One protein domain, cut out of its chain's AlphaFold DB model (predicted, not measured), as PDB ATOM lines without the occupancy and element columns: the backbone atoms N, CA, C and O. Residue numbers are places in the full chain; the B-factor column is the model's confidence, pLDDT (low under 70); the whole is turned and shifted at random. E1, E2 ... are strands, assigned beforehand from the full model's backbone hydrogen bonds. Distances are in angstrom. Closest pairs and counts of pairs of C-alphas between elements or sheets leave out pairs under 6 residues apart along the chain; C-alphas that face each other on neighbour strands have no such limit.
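This is residues 31 to 94 of the 96 residues of the protein "SBBP repeat-containing protein" of Bacteroidetes bacterium (UniProt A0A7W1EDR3). Picture a twisted sheet of three strands, E1, E2 and E5, with a small two-strand hairpin, E3 and E4, at the end of the sheet where E2 ends and E5 begins. The first printed residues fold back from the start of E1 to pair, at residues 32 to 33, with E3, and the last ones, after E5, make an unnamed tail. The printed part has 64 residues with five named strands, E1 to E5 in order along the chain, and no named helix. The larger sheet runs E1 - E2 - E5 and the smaller E3 - E4, both antiparallel; the class is all strand, with under half of the residues, 28 of 64, in named strands. The whole is compact, with a radius of gyration of the C-alphas of 11.9 A and spans of 36 by 27 by 16 A.

Find C-alpha 37 at (141.953, 92.382, 125.242); from there E1, residues 37 to 44, runs 20.9 A and bends by 58 degrees at residue 40. Next comes E2, residues 50 to 56, 18.5 A long. E3 is residues 59 to 61, with C-alpha 59 at (141.987, 102.231, 123.947), and E4 is residues 70 to 72. E5, residues 78 to 84, runs 19.6 A and ends at C-alpha 84, (142.775, 96.194, 142.315).

Begin with the hairpin of E1 and E2, antiparallel at 161 degrees between their directions. Look at N 43 and O 51, 3.0 A apart and within hydrogen-bond range, and at the C-alphas of 39 and 54, which face each other at 4.3 A. E2 is the inner strand, and its other neighbour is E5, antiparallel at 159 degrees. There N 52 and O 82 are 2.9 A apart, within hydrogen-bond range, and the C-alphas of 55 and 79 face each other at 4.3 A. E1 and E5 are the edge strands. E2 and E3 meet only through their link. E3 and E4 form a hairpin, antiparallel at 153 degrees, with N 71 and O 60 within hydrogen-bond range at 2.8 A. Residues 32 to 33 pair antiparallel with residues 60 to 61 of E3. E3 and E5 are apart, and E4 and E5 are only just apart, with their closest C-alphas at 8.5 A.

The two C-alphas farthest apart, those of Ala 46 and Gly 75, are 35.8 A apart. The printed part has no cut, and no link between named strands is long. The mean pLDDT of the printed part is 88.0; look at residues 87 to 94 for the model's low confidence, under 70.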
ATOM      1  N   PHE A  31     136.903  95.388 132.933       92.06
ATOM      2  CA  PHE A  31     137.538  96.484 132.210       92.06
ATOM      3  C   PHE A  31     137.960  95.970 130.830       92.06
ATOM      4  O   PHE A  31     138.075  94.757 130.638       92.06
ATOM      5  N   GLY A  32     138.153  96.879 129.882       91.00
ATOM      6  CA  GLY A  32     138.445  96.550 128.488       91.00
ATOM      7  C   GLY A  32     138.109  97.704 127.547       91.00
ATOM      8  O   GLY A  32     137.564  98.729 127.966       91.00
ATOM      9  N   GLY A  33     138.473  97.536 126.286       91.94
ATOM     10  CA  GLY A  33     138.288  98.482 125.199       91.94
ATOM     11  C   GLY A  33     137.418  97.912 124.083       91.94
ATOM     12  O   GLY A  33     136.756  96.887 124.227       91.94
ATOM     13  N   SER A  34     137.402  98.605 122.945       92.06
ATOM     14  CA  SER A  34     136.773  98.103 121.713       92.06
ATOM     15  C   SER A  34     137.649  97.107 120.946       92.06
ATOM     16  O   SER A  34     137.149  96.437 120.042       92.06
ATOM     17  N   GLY A  35     138.945  97.068 121.264       94.62
ATOM     18  CA  GLY A  35     139.939  96.215 120.628       94.62
ATOM     19  C   GLY A  35     140.001  94.810 121.231       94.62
ATOM     20  O   GLY A  35     139.119  94.374 121.969       94.62
ATOM     21  N   TYR A  36     141.055  94.072 120.879       95.69
ATOM     22  CA  TYR A  36     141.331  92.769 121.478       95.69
ATOM     23  C   TYR A  36     142.020  92.941 122.832       95.69
ATOM     24  O   TYR A  36     143.126  93.478 122.880       95.69
ATOM     25  N   ASP A  37     141.418  92.382 123.883       95.25
ATOM     26  CA  ASP A  37     141.953  92.382 125.242       95.25
ATOM     27  C   ASP A  37     142.031  90.952 125.787       95.25
ATOM     28  O   ASP A  37     141.037  90.221 125.807       95.25
ATOM     29  N   GLU A  38     143.204  90.542 126.270       95.69
ATOM     30  CA  GLU A  38     143.407  89.221 126.869       95.69
ATOM     31  C   GLU A  38     144.186  89.335 128.181       95.69
ATOM     32  O   GLU A  38     145.298  89.866 128.228       95.69
ATOM     33  N   SER A  39     143.623  88.764 129.249       95.25
ATOM     34  CA  SER A  39     144.332  88.548 130.512       95.25
ATOM     35  C   SER A  39     145.120  87.239 130.462       95.25
ATOM     36  O   SER A  39     144.593  86.196 130.080       95.25
ATOM     37  N   ARG A  40     146.389  87.289 130.874       97.62
ATOM     38  CA  ARG A  40     147.328  86.153 130.846       97.62
ATOM     39  C   ARG A  40     147.769  85.671 132.218       97.62
ATOM     40  O   ARG A  40     148.324  84.580 132.326       97.62
ATOM     41  N   GLY A  41     147.554  86.463 133.261       97.25
ATOM     42  CA  GLY A  41     147.987  86.107 134.604       97.25
ATOM     43  C   GLY A  41     147.260  86.893 135.677       97.25
ATOM     44  O   GLY A  41     146.894  88.050 135.476       97.25
ATOM     45  N   ILE A  42     147.081  86.246 136.826       96.00
ATOM     46  CA  ILE A  42     146.494  86.828 138.027       96.00
ATOM     47  C   ILE A  42     147.277  86.375 139.259       96.00
ATOM     48  O   ILE A  42     147.658  85.209 139.366       96.00
ATOM     49  N   ALA A  43     147.523  87.295 140.188       96.56
ATOM     50  CA  ALA A  43     148.160  87.013 141.470       96.56
ATOM     51  C   ALA A  43     147.562  87.891 142.574       96.56
ATOM     52  O   ALA A  43     146.991  88.945 142.297       96.56
ATOM     53  N   THR A  44     147.714  87.472 143.829       95.50
ATOM     54  CA  THR A  44     147.311  88.258 145.000       95.50
ATOM     55  C   THR A  44     148.476  88.483 145.956       95.50
ATOM     56  O   THR A  44     149.381  87.653 146.045       95.50
ATOM     57  N   ASP A  45     148.464  89.610 146.671       94.94
ATOM     58  CA  ASP A  45     149.385  89.845 147.791       94.94
ATOM     59  C   ASP A  45     148.754  89.497 149.150       94.94
ATOM     60  O   ASP A  45     147.563  89.198 149.258       94.94
ATOM     61  N   ALA A  46     149.561  89.537 150.216       94.12
ATOM     62  CA  ALA A  46     149.115  89.238 151.581       94.12
ATOM     63  C   ALA A  46     148.077  90.242 152.124       94.12
ATOM     64  O   ALA A  46     147.396  89.951 153.106       94.12
ATOM     65  N   SER A  47     147.942  91.411 151.494       92.50
ATOM     66  CA  SER A  47     146.905  92.400 151.800       92.50
ATOM     67  C   SER A  47     145.621  92.166 150.996       92.50
ATOM     68  O   SER A  47     144.655  92.911 151.156       92.50
ATOM     69  N   GLY A  48     145.584  91.138 150.144       88.88
ATOM     70  CA  GLY A  48     144.439  90.774 149.317       88.88
ATOM     71  C   GLY A  48     144.286  91.613 148.049       88.88
ATOM     72  O   GLY A  48     143.243  91.523 147.404       88.88
ATOM     73  N   ASN A  49     145.272  92.439 147.683       90.69
ATOM     74  CA  ASN A  49     145.206  93.156 146.412       90.69
ATOM     75  C   ASN A  49     145.367  92.160 145.263       90.69
ATOM     76  O   ASN A  49     146.161  91.225 145.363       90.69
ATOM     77  N   VAL A  50     144.635  92.379 144.174       91.62
ATOM     78  CA  VAL A  50     144.647  91.530 142.981       91.62
ATOM     79  C   VAL A  50     145.459  92.219 141.897       91.62
ATOM     80  O   VAL A  50     145.193  93.372 141.574       91.62
ATOM     81  N   TYR A  51     146.416  91.511 141.313       93.94
ATOM     82  CA  TYR A  51     147.225  91.973 140.193       93.94
ATOM     83  C   TYR A  51     146.856  91.160 138.962       93.94
ATOM     84  O   TYR A  51     146.823  89.932 139.045       93.94
ATOM     85  N   THR A  52     146.603  91.816 137.833       95.19
ATOM     86  CA  THR A  52     146.404  91.123 136.552       95.19
ATOM     87  C   THR A  52     147.332  91.673 135.488       95.19
ATOM     88  O   THR A  52     147.641  92.864 135.478       95.19
ATOM     89  N   ILE A  53     147.794  90.783 134.615       96.81
ATOM     90  CA  ILE A  53     148.644  91.118 133.475       96.81
ATOM     91  C   ILE A  53     148.037  90.571 132.196       96.81
ATOM     92  O   ILE A  53     147.327  89.563 132.213       96.81
ATOM     93  N   GLY A  54     148.382  91.182 131.076       96.88
ATOM     94  CA  GLY A  54     147.895  90.754 129.779       96.88
ATOM     95  C   GLY A  54     148.341  91.694 128.680       96.88
ATOM     96  O   GLY A  54     149.336  92.408 128.834       96.88
ATOM     97  N   HIS A  55     147.599  91.688 127.582       96.81
ATOM     98  CA  HIS A  55     147.789  92.639 126.499       96.81
ATOM     99  C   HIS A  55     146.457  93.152 125.960       96.81
ATOM    100  O   HIS A  55     145.421  92.505 126.129       96.81
ATOM    101  N   PHE A  56     146.511  94.314 125.320       97.31
ATOM    102  CA  PHE A  56     145.355  95.014 124.776       97.31
ATOM    103  C   PHE A  56     145.685  95.696 123.441       97.31
ATOM    104  O   PHE A  56     146.855  95.970 123.155       97.31
ATOM    105  N   ILE A  57     144.653  95.968 122.640       97.06
ATOM    106  CA  ILE A  57     144.702  96.783 121.416       97.06
ATOM    107  C   ILE A  57     143.734  97.962 121.567       97.06
ATOM    108  O   ILE A  57     142.706  97.850 122.231       97.06
ATOM    109  N   ASP A  58     144.034  99.069 120.891       95.81
ATOM    110  CA  ASP A  58     143.259 100.306 120.890       95.81
ATOM    111  C   ASP A  58     143.279 100.970 122.268       95.81
ATOM    112  O   ASP A  58     144.334 101.166 122.864       95.81
ATOM    113  N   THR A  59     142.123 101.411 122.751       95.56
ATOM    114  CA  THR A  59     141.987 102.231 123.947       95.56
ATOM    115  C   THR A  59     141.216 101.468 125.010       95.56
ATOM    116  O   THR A  59     140.077 101.069 124.772       95.56
ATOM    117  N   VAL A  60     141.813 101.322 126.191       95.69
ATOM    118  CA  VAL A  60     141.219 100.643 127.349       95.69
ATOM    119  C   VAL A  60     141.135 101.604 128.526       95.69
ATOM    120  O   VAL A  60     142.086 102.332 128.811       95.69
ATOM    121  N   ASP A  61     140.010 101.585 129.235       93.75
ATOM    122  CA  ASP A  61     139.916 102.115 130.596       93.75
ATOM    123  C   ASP A  61     140.093 100.955 131.580       93.75
ATOM    124  O   ASP A  61     139.243 100.068 131.658       93.75
ATOM    125  N   PHE A  62     141.218 100.943 132.298       91.38
ATOM    126  CA  PHE A  62     141.548  99.899 133.270       91.38
ATOM    127  C   PHE A  62     140.917 100.135 134.651       91.38
ATOM    128  O   PHE A  62     141.050  99.261 135.501       91.38
ATOM    129  N   ASP A  63     140.239 101.263 134.897       88.88
ATOM    130  CA  ASP A  63     139.437 101.517 136.107       88.88
ATOM    131  C   ASP A  63     138.113 102.201 135.726       88.88
ATOM    132  O   ASP A  63     137.918 103.386 136.014       88.88
ATOM    133  N   PRO A  64     137.193 101.476 135.057       82.25
ATOM    134  CA  PRO A  64     135.977 102.068 134.526       82.25
ATOM    135  C   PRO A  64     135.158 102.711 135.644       82.25
ATOM    136  O   PRO A  64     134.668 102.059 136.572       82.25
ATOM    137  N   GLY A  65     135.019 104.025 135.537       86.50
ATOM    138  CA  GLY A  65     134.441 104.878 136.557       86.50
ATOM    139  C   GLY A  65     134.508 106.343 136.145       86.50
ATOM    140  O   GLY A  65     134.879 106.684 135.024       86.50
ATOM    141  N   VAL A  66     134.106 107.228 137.054       85.88
ATOM    142  CA  VAL A  66     134.248 108.675 136.860       85.88
ATOM    143  C   VAL A  66     135.326 109.193 137.813       85.88
ATOM    144  O   VAL A  66     135.218 108.942 139.017       85.88
ATOM    145  N   PRO A  67     136.311 109.970 137.323       88.69
ATOM    146  CA  PRO A  67     136.544 110.314 135.916       88.69
ATOM    147  C   PRO A  67     137.147 109.149 135.109       88.69
ATOM    148  O   PRO A  67     137.802 108.279 135.669       88.69
ATOM    149  N   VAL A  68     136.913 109.167 133.796       90.19
ATOM    150  CA  VAL A  68     137.396 108.147 132.849       90.19
ATOM    151  C   VAL A  68     138.894 108.327 132.608       90.19
ATOM    152  O   VAL A  68     139.330 109.433 132.270       90.19
ATOM    153  N   TYR A  69     139.666 107.245 132.726       90.44
ATOM    154  CA  TYR A  69     141.110 107.242 132.479       90.44
ATOM    155  C   TYR A  69     141.500 106.159 131.481       90.44
ATOM    156  O   TYR A  69     141.764 105.014 131.836       90.44
ATOM    157  N   THR A  70     141.600 106.548 130.216       93.75
ATOM    158  CA  THR A  70     141.972 105.623 129.153       93.75
ATOM    159  C   THR A  70     143.474 105.589 128.882       93.75
ATOM    160  O   THR A  70     144.192 106.583 129.022       93.75
ATOM    161  N   VAL A  71     143.943 104.423 128.450       94.44
ATOM    162  CA  VAL A  71     145.288 104.179 127.930       94.44
ATOM    163  C   VAL A  71     145.144 103.630 126.517       94.44
ATOM    164  O   VAL A  71     144.350 102.720 126.293       94.44
ATOM    165  N   ALA A  72     145.891 104.193 125.570       95.94
ATOM    166  CA  ALA A  72     145.931 103.719 124.192       95.94
ATOM    167  C   ALA A  72     147.186 102.871 123.962       95.94
ATOM    168  O   ALA A  72     148.266 103.267 124.412       95.94
ATOM    169  N   SER A  73     147.048 101.746 123.260       95.81
ATOM    170  CA  SER A  73     148.189 100.961 122.803       95.81
ATOM    171  C   SER A  73     148.960 101.724 121.721       95.81
ATOM    172  O   SER A  73     148.396 102.493 120.935       95.81
ATOM    173  N   VAL A  74     150.274 101.526 121.670       93.50
ATOM    174  CA  VAL A  74     151.152 102.075 120.640       93.50
ATOM    175  C   VAL A  74     151.429 100.990 119.602       93.50
ATOM    176  O   VAL A  74     152.348 100.186 119.723       93.50
ATOM    177  N   GLY A  75     150.634 100.987 118.530       87.62
ATOM    178  CA  GLY A  75     150.727 100.000 117.453       87.62
ATOM    179  C   GLY A  75     149.647  98.927 117.578       87.62
ATOM    180  O   GLY A  75     148.475  99.266 117.678       87.62
ATOM    181  N   ASN A  76     150.029  97.646 117.516       89.94
ATOM    182  CA  ASN A  76     149.087  96.536 117.694       89.94
ATOM    183  C   ASN A  76     148.828  96.298 119.192       89.94
ATOM    184  O   ASN A  76     147.980  96.954 119.791       89.94
ATOM    185  N   PHE A  77     149.582  95.374 119.793       94.88
ATOM    186  CA  PHE A  77     149.423  94.969 121.185       94.88
ATOM    187  C   PHE A  77     150.387  95.711 122.101       94.88
ATOM    188  O   PHE A  77     151.594  95.656 121.866       94.88
ATOM    189  N   ASP A  78     149.857  96.258 123.191       97.19
ATOM    190  CA  ASP A  78     150.649  96.673 124.347       97.19
ATOM    191  C   ASP A  78     150.341  95.809 125.563       97.19
ATOM    192  O   ASP A  78     149.275  95.205 125.676       97.19
ATOM    193  N   ILE A  79     151.302  95.741 126.483       95.62
ATOM    194  CA  ILE A  79     151.145  95.027 127.748       95.62
ATOM    195  C   ILE A  79     150.451  95.906 128.786       95.62
ATOM    196  O   ILE A  79     150.632  97.123 128.810       95.62
ATOM    197  N   PHE A  80     149.727  95.278 129.708       94.56
ATOM    198  CA  PHE A  80     149.224  95.958 130.897       94.56
ATOM    199  C   PHE A  80     149.588  95.208 132.177       94.56
ATOM    200  O   PHE A  80     149.748  93.985 132.195       94.56
ATOM    201  N   LEU A  81     149.667  95.978 133.260       95.44
ATOM    202  CA  LEU A  81     149.652  95.514 134.640       95.44
ATOM    203  C   LEU A  81     148.628  96.364 135.389       95.44
ATOM    204  O   LEU A  81     148.795  97.579 135.495       95.44
ATOM    205  N   SER A  82     147.595  95.730 135.930       93.12
ATOM    206  CA  SER A  82     146.606  96.394 136.776       93.12
ATOM    207  C   SER A  82     146.665  95.843 138.195       93.12
ATOM    208  O   SER A  82     146.999  94.675 138.413       93.12
ATOM    209  N   LYS A  83     146.339  96.693 139.171       91.75
ATOM    210  CA  LYS A  83     146.219  96.324 140.582       91.75
ATOM    211  C   LYS A  83     144.879  96.796 141.124       91.75
ATOM    212  O   LYS A  83     144.689  97.999 141.215       91.75
ATOM    213  N   VAL A  84     144.014  95.893 141.575       88.06
ATOM    214  CA  VAL A  84     142.775  96.194 142.315       88.06
ATOM    215  C   VAL A  84     143.051  96.053 143.812       88.06
ATOM    216  O   VAL A  84     143.488  94.989 144.254       88.06
ATOM    217  N   ASN A  85     142.799  97.090 144.616       85.44
ATOM    218  CA  ASN A  85     142.983  96.973 146.064       85.44
ATOM    219  C   ASN A  85     141.824  96.217 146.746       85.44
ATOM    220  O   ASN A  85     140.672  96.312 146.333       85.44
ATOM    221  N   SER A  86     142.118  95.491 147.829       74.81
ATOM    222  CA  SER A  86     141.104  94.748 148.607       74.81
ATOM    223  C   SER A  86     140.211  95.645 149.466       74.81
ATOM    224  O   SER A  86     139.052  95.330 149.717       74.81
ATOM    225  N   SER A  87     140.776  96.756 149.944       61.03
ATOM    226  CA  SER A  87     140.162  97.645 150.943       61.03
ATOM    227  C   SER A  87     139.433  98.833 150.318       61.03
ATOM    228  O   SER A  87     138.615  99.486 150.956       61.03
ATOM    229  N   VAL A  88     139.727  99.104 149.050       53.44
ATOM    230  CA  VAL A  88     139.069 100.106 148.221       53.44
ATOM    231  C   VAL A  88     138.924  99.441 146.872       53.44
ATOM    232  O   VAL A  88     139.927  99.042 146.294       53.44
ATOM    233  N   MET A  89     137.706  99.323 146.358       52.91
ATOM    234  CA  MET A  89     137.451  98.832 145.004       52.91
ATOM    235  C   MET A  89     137.960  99.833 143.939       52.91
ATOM    236  O   MET A  89     137.185 100.264 143.093       52.91
ATOM    237  N   SER A  90     139.224 100.251 143.999       50.38
ATOM    238  CA  SER A  90     139.881 101.181 143.080       50.38
ATOM    239  C   SER A  90     141.190 100.565 142.612       50.38
ATOM    240  O   SER A  90     141.962 100.019 143.417       50.38
ATOM    241  N   ILE A  91     141.395 100.641 141.298       56.09
ATOM    242  CA  ILE A  91     142.595 100.155 140.639       56.09
ATOM    243  C   ILE A  91     143.670 101.240 140.709       56.09
ATOM    244  O   ILE A  91     143.406 102.415 140.477       56.09
ATOM    245  N   GLN A  92     144.891 100.870 141.086       54.28
ATOM    246  CA  GLN A  92     146.033 101.787 141.126       54.28
ATOM    247  C   GLN A  92     147.032 101.352 140.051       54.28
ATOM    248  O   GLN A  92     147.672 100.310 140.178       54.28
ATOM    249  N   ASN A  93     147.140 102.136 138.977       57.38
ATOM    250  CA  ASN A  93     148.041 101.843 137.861       57.38
ATOM    251  C   ASN A  93     149.490 102.208 138.216       57.38
ATOM    252  O   ASN A  93     149.774 103.340 138.608       57.38
ATOM    253  N   CYS A  94     150.417 101.265 138.027       47.06
ATOM    254  CA  CYS A  94     151.852 101.544 138.010       47.06
ATOM    255  C   CYS A  94     152.272 101.761 136.550       47.06
ATOM    256  O   CYS A  94     152.208 100.826 135.754       47.06
TER     257      CYS A  94